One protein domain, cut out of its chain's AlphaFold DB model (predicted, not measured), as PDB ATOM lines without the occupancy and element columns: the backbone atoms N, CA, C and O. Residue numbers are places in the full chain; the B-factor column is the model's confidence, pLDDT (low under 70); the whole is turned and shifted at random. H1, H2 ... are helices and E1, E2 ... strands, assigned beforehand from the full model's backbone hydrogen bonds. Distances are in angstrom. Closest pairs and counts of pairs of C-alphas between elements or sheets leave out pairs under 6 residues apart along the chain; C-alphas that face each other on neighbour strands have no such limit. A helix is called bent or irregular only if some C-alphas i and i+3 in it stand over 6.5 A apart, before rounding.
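This is residues 2 to 54 of the 101 residues of an uncharacterized protein of Desulfurococcales archaeon ex4484_217_2 (UniProt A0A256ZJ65). With little regular structure, the model is a small three-stranded sheet amid loops, with the short helix H1 off the sheet beyond its E1 edge. The 53 printed residues hold H1, E1, E2, E3 in chain order; the sheet, E1 E3 E2, is mixed, and the class is mixed, with only 20 residues in named elements. It is only just loose, close to compact: radius of gyration of the C-alphas 12.3 A, spans 35 by 24 by 23 A.

Inner strand E3, residues 46 to 50, is parallel to E1, residues 27 to 31, at 23 degrees; N 29 and O 47 are 2.8 A apart, within hydrogen-bond range. E2, residues 39 to 43, forms a hairpin with E3, antiparallel at 159 degrees; N 40 and O 48 are 2.8 A apart, within hydrogen-bond range. H1, residues 15 to 19, is not on the sheet and is apart from E2 and E3. In H1, 0 of 1 O i to N i+4 pairs and 1 of 2 O i to N i+3 pairs are within range.

E1 spans 12.9 A, E2 12.3 A, and E3 13.4 A, ending at C-alpha 50 (-24.791, -6.913, 11.088). H1, 8.4 A, begins at C-alpha 15 (-18.008, 1.314, -7.793) and is irregular: C-alphas 15 and 18 are 7.2 A apart.

The C-alphas farthest apart, Arg 2 and Lys 36, are 38.4 A apart. The printed part has no cut, and no link is long. Residues 15 to 23 and 33 to 35 have pLDDT under 70.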
ATOM      1  N   ARG A   2     -41.782  18.978   2.838       70.81
ATOM      2  CA  ARG A   2     -40.735  17.935   2.701       70.81
ATOM      3  C   ARG A   2     -39.558  18.254   3.627       70.81
ATOM      4  O   ARG A   2     -39.120  19.398   3.677       70.81
ATOM      5  N   SER A   3     -39.034  17.247   4.318       82.81
ATOM      6  CA  SER A   3     -38.044  17.389   5.397       82.81
ATOM      7  C   SER A   3     -36.624  17.777   4.938       82.81
ATOM      8  O   SER A   3     -35.758  17.975   5.780       82.81
ATOM      9  N   LYS A   4     -36.368  17.899   3.622       86.75
ATOM     10  CA  LYS A   4     -35.037  18.087   2.992       86.75
ATOM     11  C   LYS A   4     -34.003  16.987   3.304       86.75
ATOM     12  O   LYS A   4     -32.836  17.147   2.958       86.75
ATOM     13  N   TRP A   5     -34.421  15.870   3.898       87.88
ATOM     14  CA  TRP A   5     -33.583  14.683   4.068       87.88
ATOM     15  C   TRP A   5     -33.669  13.783   2.842       87.88
ATOM     16  O   TRP A   5     -34.736  13.628   2.245       87.88
ATOM     17  N   TYR A   6     -32.542  13.165   2.502       87.19
ATOM     18  CA  TYR A   6     -32.441  12.204   1.414       87.19
ATOM     19  C   TYR A   6     -31.800  10.929   1.947       87.19
ATOM     20  O   TYR A   6     -30.816  10.986   2.685       87.19
ATOM     21  N   VAL A   7     -32.361   9.787   1.559       89.69
ATOM     22  CA  VAL A   7     -31.776   8.468   1.797       89.69
ATOM     23  C   VAL A   7     -31.384   7.907   0.443       89.69
ATOM     24  O   VAL A   7     -32.152   7.989  -0.516       89.69
ATOM     25  N   TYR A   8     -30.177   7.365   0.362       88.00
ATOM     26  CA  TYR A   8     -29.655   6.764  -0.852       88.00
ATOM     27  C   TYR A   8     -29.310   5.301  -0.589       88.00
ATOM     28  O   TYR A   8     -28.554   4.998   0.332       88.00
ATOM     29  N   PHE A   9     -29.856   4.412  -1.416       88.44
ATOM     30  CA  PHE A   9     -29.577   2.981  -1.376       88.44
ATOM     31  C   PHE A   9     -28.603   2.621  -2.496       88.44
ATOM     32  O   PHE A   9     -28.801   2.997  -3.652       88.44
ATOM     33  N   ALA A  10     -27.554   1.879  -2.153       86.56
ATOM     34  CA  ALA A  10     -26.592   1.350  -3.106       86.56
ATOM     35  C   ALA A  10     -26.193  -0.070  -2.738       86.56
ATOM     36  O   ALA A  10     -26.060  -0.411  -1.565       86.56
ATOM     37  N   HIS A  11     -25.949  -0.879  -3.766       86.81
ATOM     38  CA  HIS A  11     -25.400  -2.213  -3.589       86.81
ATOM     39  C   HIS A  11     -23.956  -2.130  -3.073       86.81
ATOM     40  O   HIS A  11     -23.204  -1.247  -3.500       86.81
ATOM     41  N   ILE A  12     -23.533  -3.069  -2.222       78.88
ATOM     42  CA  ILE A  12     -22.186  -3.068  -1.618       78.88
ATOM     43  C   ILE A  12     -21.054  -3.145  -2.658       78.88
ATOM     44  O   ILE A  12     -19.963  -2.621  -2.433       78.88
ATOM     45  N   ASN A  13     -21.330  -3.723  -3.830       79.56
ATOM     46  CA  ASN A  13     -20.387  -3.796  -4.956       79.56
ATOM     47  C   ASN A  13     -20.442  -2.576  -5.890       79.56
ATOM     48  O   ASN A  13     -19.829  -2.587  -6.954       79.56
ATOM     49  N   SER A  14     -21.179  -1.523  -5.531       80.38
ATOM     50  CA  SER A  14     -21.224  -0.315  -6.352       80.38
ATOM     51  C   SER A  14     -19.825   0.313  -6.429       80.38
ATOM     52  O   SER A  14     -19.186   0.497  -5.389       80.38
ATOM     53  N   PRO A  15     -19.351   0.739  -7.615       63.16
ATOM     54  CA  PRO A  15     -18.008   1.314  -7.793       63.16
ATOM     55  C   PRO A  15     -17.779   2.585  -6.956       63.16
ATOM     56  O   PRO A  15     -16.649   2.977  -6.677       63.16
ATOM     57  N   LYS A  16     -18.865   3.204  -6.478       63.12
ATOM     58  CA  LYS A  16     -18.857   4.332  -5.542       63.12
ATOM     59  C   LYS A  16     -18.557   3.935  -4.087       63.12
ATOM     60  O   LYS A  16     -18.561   4.811  -3.231       63.12
ATOM     61  N   ARG A  17     -18.233   2.670  -3.782       63.09
ATOM     62  CA  ARG A  17     -17.899   2.218  -2.416       63.09
ATOM     63  C   ARG A  17     -16.793   3.053  -1.761       63.09
ATOM     64  O   ARG A  17     -16.931   3.480  -0.620       63.09
ATOM     65  N   ASN A  18     -15.751   3.378  -2.526       57.62
ATOM     66  CA  ASN A  18     -14.641   4.219  -2.068       57.62
ATOM     67  C   ASN A  18     -15.015   5.706  -1.917       57.62
ATOM     68  O   ASN A  18     -14.303   6.452  -1.245       57.62
ATOM     69  N   TYR A  19     -16.131   6.143  -2.510       56.59
ATOM     70  CA  TYR A  19     -16.652   7.495  -2.325       56.59
ATOM     71  C   TYR A  19     -17.331   7.663  -0.964       56.59
ATOM     72  O   TYR A  19     -17.203   8.738  -0.394       56.59
ATOM     73  N   TYR A  20     -17.979   6.638  -0.391       58.81
ATOM     74  CA  TYR A  20     -18.719   6.785   0.878       58.81
ATOM     75  C   TYR A  20     -17.826   7.139   2.078       58.81
ATOM     76  O   TYR A  20     -18.297   7.760   3.023       58.81
ATOM     77  N   HIS A  21     -16.525   6.838   2.014       55.97
ATOM     78  CA  HIS A  21     -15.543   7.278   3.014       55.97
ATOM     79  C   HIS A  21     -15.040   8.718   2.804       55.97
ATOM     80  O   HIS A  21     -14.367   9.261   3.676       55.97
ATOM     81  N   ARG A  22     -15.336   9.336   1.652       55.97
ATOM     82  CA  ARG A  22     -14.821  10.651   1.227       55.97
ATOM     83  C   ARG A  22     -15.864  11.773   1.254       55.97
ATOM     84  O   ARG A  22     -15.520  12.908   0.943       55.97
ATOM     85  N   VAL A  23     -17.117  11.491   1.615       60.00
ATOM     86  CA  VAL A  23     -18.199  12.491   1.646       60.00
ATOM     87  C   VAL A  23     -18.753  12.675   3.061       60.00
ATOM     88  O   VAL A  23     -18.679  11.787   3.904       60.00
ATOM     89  N   SER A  24     -19.315  13.851   3.344       72.50
ATOM     90  CA  SER A  24     -19.662  14.316   4.694       72.50
ATOM     91  C   SER A  24     -20.983  13.784   5.279       72.50
ATOM     92  O   SER A  24     -21.436  14.343   6.283       72.50
ATOM     93  N   PHE A  25     -21.609  12.757   4.698       83.81
ATOM     94  CA  PHE A  25     -22.896  12.205   5.152       83.81
ATOM     95  C   PHE A  25     -22.741  11.017   6.112       83.81
ATOM     96  O   PHE A  25     -21.670  10.426   6.224       83.81
ATOM     97  N   LEU A  26     -23.826  10.679   6.817       89.12
ATOM     98  CA  LEU A  26     -23.930   9.446   7.600       89.12
ATOM     99  C   LEU A  26     -23.999   8.246   6.643       89.12
ATOM    100  O   LEU A  26     -24.870   8.198   5.778       89.12
ATOM    101  N   SER A  27     -23.091   7.287   6.807       88.50
ATOM    102  CA  SER A  27     -23.016   6.055   6.028       88.50
ATOM    103  C   SER A  27     -23.320   4.853   6.918       88.50
ATOM    104  O   SER A  27     -22.666   4.645   7.941       88.50
ATOM    105  N   ILE A  28     -24.283   4.038   6.497       90.25
ATOM    106  CA  ILE A  28     -24.650   2.781   7.150       90.25
ATOM    107  C   ILE A  28     -24.374   1.660   6.153       90.25
ATOM    108  O   ILE A  28     -24.934   1.645   5.059       90.25
ATOM    109  N   ILE A  29     -23.469   0.757   6.514       88.62
ATOM    110  CA  ILE A  29     -23.088  -0.406   5.716       88.62
ATOM    111  C   ILE A  29     -23.797  -1.616   6.313       88.62
ATOM    112  O   ILE A  29     -23.616  -1.912   7.490       88.62
ATOM    113  N   LEU A  30     -24.590  -2.307   5.501       89.44
ATOM    114  CA  LEU A  30     -25.269  -3.542   5.889       89.44
ATOM    115  C   LEU A  30     -24.429  -4.730   5.410       89.44
ATOM    116  O   LEU A  30     -24.019  -4.759   4.247       89.44
ATOM    117  N   THR A  31     -24.132  -5.675   6.297       84.00
ATOM    118  CA  THR A  31     -23.366  -6.888   5.966       84.00
ATOM    119  C   THR A  31     -23.786  -8.047   6.859       84.00
ATOM    120  O   THR A  31     -23.958  -7.862   8.058       84.00
ATOM    121  N   GLY A  32     -23.896  -9.252   6.292       76.62
ATOM    122  CA  GLY A  32     -24.117 -10.484   7.060       76.62
ATOM    123  C   GLY A  32     -22.864 -10.997   7.780       76.62
ATOM    124  O   GLY A  32     -22.933 -11.930   8.566       76.62
ATOM    125  N   TRP A  33     -21.713 -10.377   7.525       67.44
ATOM    126  CA  TRP A  33     -20.445 -10.682   8.176       67.44
ATOM    127  C   TRP A  33     -20.175  -9.639   9.252       67.44
ATOM    128  O   TRP A  33     -19.842  -8.516   8.884       67.44
ATOM    129  N   GLU A  34     -20.367 -10.008  10.524       58.88
ATOM    130  CA  GLU A  34     -19.778  -9.458  11.770       58.88
ATOM    131  C   GLU A  34     -20.623  -9.947  12.966       58.88
ATOM    132  O   GLU A  34     -21.576  -9.299  13.378       58.88
ATOM    133  N   PHE A  35     -20.292 -11.115  13.525       63.06
ATOM    134  CA  PHE A  35     -21.109 -11.764  14.570       63.06
ATOM    135  C   PHE A  35     -20.694 -11.436  16.009       63.06
ATOM    136  O   PHE A  35     -21.268 -11.984  16.946       63.06
ATOM    137  N   LYS A  36     -19.681 -10.583  16.222       78.69
ATOM    138  CA  LYS A  36     -19.298 -10.209  17.594       78.69
ATOM    139  C   LYS A  36     -20.286  -9.224  18.215       78.69
ATOM    140  O   LYS A  36     -20.607  -9.374  19.386       78.69
ATOM    141  N   GLU A  37     -20.756  -8.244  17.447       84.62
ATOM    142  CA  GLU A  37     -21.693  -7.215  17.908       84.62
ATOM    143  C   GLU A  37     -22.616  -6.792  16.752       84.62
ATOM    144  O   GLU A  37     -22.154  -6.695  15.614       84.62
ATOM    145  N   PRO A  38     -23.903  -6.488  17.010       87.38
ATOM    146  CA  PRO A  38     -24.869  -6.145  15.960       87.38
ATOM    147  C   PRO A  38     -24.585  -4.800  15.264       87.38
ATOM    148  O   PRO A  38     -25.089  -4.542  14.170       87.38
ATOM    149  N   LEU A  39     -23.788  -3.929  15.888       90.06
ATOM    150  CA  LEU A  39     -23.443  -2.601  15.388       90.06
ATOM    151  C   LEU A  39     -21.973  -2.301  15.684       90.06
ATOM    152  O   LEU A  39     -21.571  -2.274  16.841       90.06
ATOM    153  N   ARG A  40     -21.198  -1.953  14.653       88.69
ATOM    154  CA  ARG A  40     -19.803  -1.514  14.792       88.69
ATOM    155  C   ARG A  40     -19.602  -0.128  14.199       88.69
ATOM    156  O   ARG A  40     -19.934   0.129  13.043       88.69
ATOM    157  N   ARG A  41     -19.007   0.787  14.965       89.62
ATOM    158  CA  ARG A  41     -18.639   2.124  14.470       89.62
ATOM    159  C   ARG A  41     -17.248   2.083  13.839       89.62
ATOM    160  O   ARG A  41     -16.281   1.749  14.513       89.62
ATOM    161  N   LEU A  42     -17.133   2.460  12.564       85.38
ATOM    162  CA  LEU A  42     -15.835   2.579  11.884       85.38
ATOM    163  C   LEU A  42     -15.196   3.955  12.088       85.38
ATOM    164  O   LEU A  42     -13.981   4.068  12.195       85.38
ATOM    165  N   ASN A  43     -16.012   5.010  12.091       85.06
ATOM    166  CA  ASN A  43     -15.583   6.388  12.338       85.06
ATOM    167  C   ASN A  43     -16.786   7.255  12.745       85.06
ATOM    168  O   ASN A  43     -17.897   6.761  12.946       85.06
ATOM    169  N   ASN A  44     -16.589   8.573  12.830       86.75
ATOM    170  CA  ASN A  44     -17.616   9.485  13.324       86.75
ATOM    171  C   ASN A  44     -18.939   9.472  12.545       86.75
ATOM    172  O   ASN A  44     -19.960   9.840  13.123       86.75
ATOM    173  N   LYS A  45     -18.929   9.038  11.279       87.19
ATOM    174  CA  LYS A  45     -20.086   9.054  10.376       87.19
ATOM    175  C   LYS A  45     -20.344   7.717   9.682       87.19
ATOM    176  O   LYS A  45     -21.212   7.661   8.824       87.19
ATOM    177  N   THR A  46     -19.602   6.660  10.007       87.94
ATOM    178  CA  THR A  46     -19.717   5.364   9.326       87.94
ATOM    179  C   THR A  46     -19.960   4.250  10.327       87.94
ATOM    180  O   THR A  46     -19.167   4.057  11.251       87.94
ATOM    181  N   TYR A  47     -21.027   3.497  10.090       89.62
ATOM    182  CA  TYR A  47     -21.445   2.362  10.898       89.62
ATOM    183  C   TYR A  47     -21.579   1.123  10.019       89.62
ATOM    184  O   TYR A  47     -22.014   1.216   8.872       89.62
ATOM    185  N   ILE A  48     -21.207  -0.023  10.570       88.56
ATOM    186  CA  ILE A  48     -21.521  -1.346  10.049       88.56
ATOM    187  C   ILE A  48     -22.643  -1.915  10.913       88.56
ATOM    188  O   ILE A  48     -22.527  -1.915  12.136       88.56
ATOM    189  N   VAL A  49     -23.705  -2.391  10.277       91.19
ATOM    190  CA  VAL A  49     -24.801  -3.118  10.920       91.19
ATOM    191  C   VAL A  49     -24.748  -4.557  10.430       91.19
ATOM    192  O   VAL A  49     -24.744  -4.795   9.217       91.19
ATOM    193  N   ALA A  50     -24.705  -5.493  11.378       89.12
ATOM    194  CA  ALA A  50     -24.791  -6.913  11.088       89.12
ATOM    195  C   ALA A  50     -26.230  -7.235  10.662       89.12
ATOM    196  O   ALA A  50     -27.144  -7.281  11.483       89.12
ATOM    197  N   LEU A  51     -26.437  -7.383   9.359       87.12
ATOM    198  CA  LEU A  51     -27.721  -7.710   8.762       87.12
ATOM    199  C   LEU A  51     -27.480  -8.701   7.626       87.12
ATOM    200  O   LEU A  51     -26.943  -8.338   6.578       87.12
ATOM    201  N   SER A  52     -27.864  -9.949   7.876       83.56
ATOM    202  CA  SER A  52     -27.843 -11.041   6.908       83.56
ATOM    203  C   SER A  52     -29.259 -11.287   6.397       83.56
ATOM    204  O   SER A  52     -30.211 -11.227   7.173       83.56
ATOM    205  N   ASP A  53     -29.396 -11.573   5.107       84.31
ATOM    206  CA  ASP A  53     -30.615 -12.116   4.501       84.31
ATOM    207  C   ASP A  53     -30.632 -13.657   4.491       84.31
ATOM    208  O   ASP A  53     -31.604 -14.266   4.049       84.31
ATOM    209  N   HIS A  54     -29.576 -14.293   5.006       87.31
ATOM    210  CA  HIS A  54     -29.480 -15.739   5.172       87.31
ATOM    211  C   HIS A  54     -29.896 -16.186   6.573       87.31
ATOM    212  O   HIS A  54     -29.543 -15.541   7.563       87.31
TER     213      HIS A  54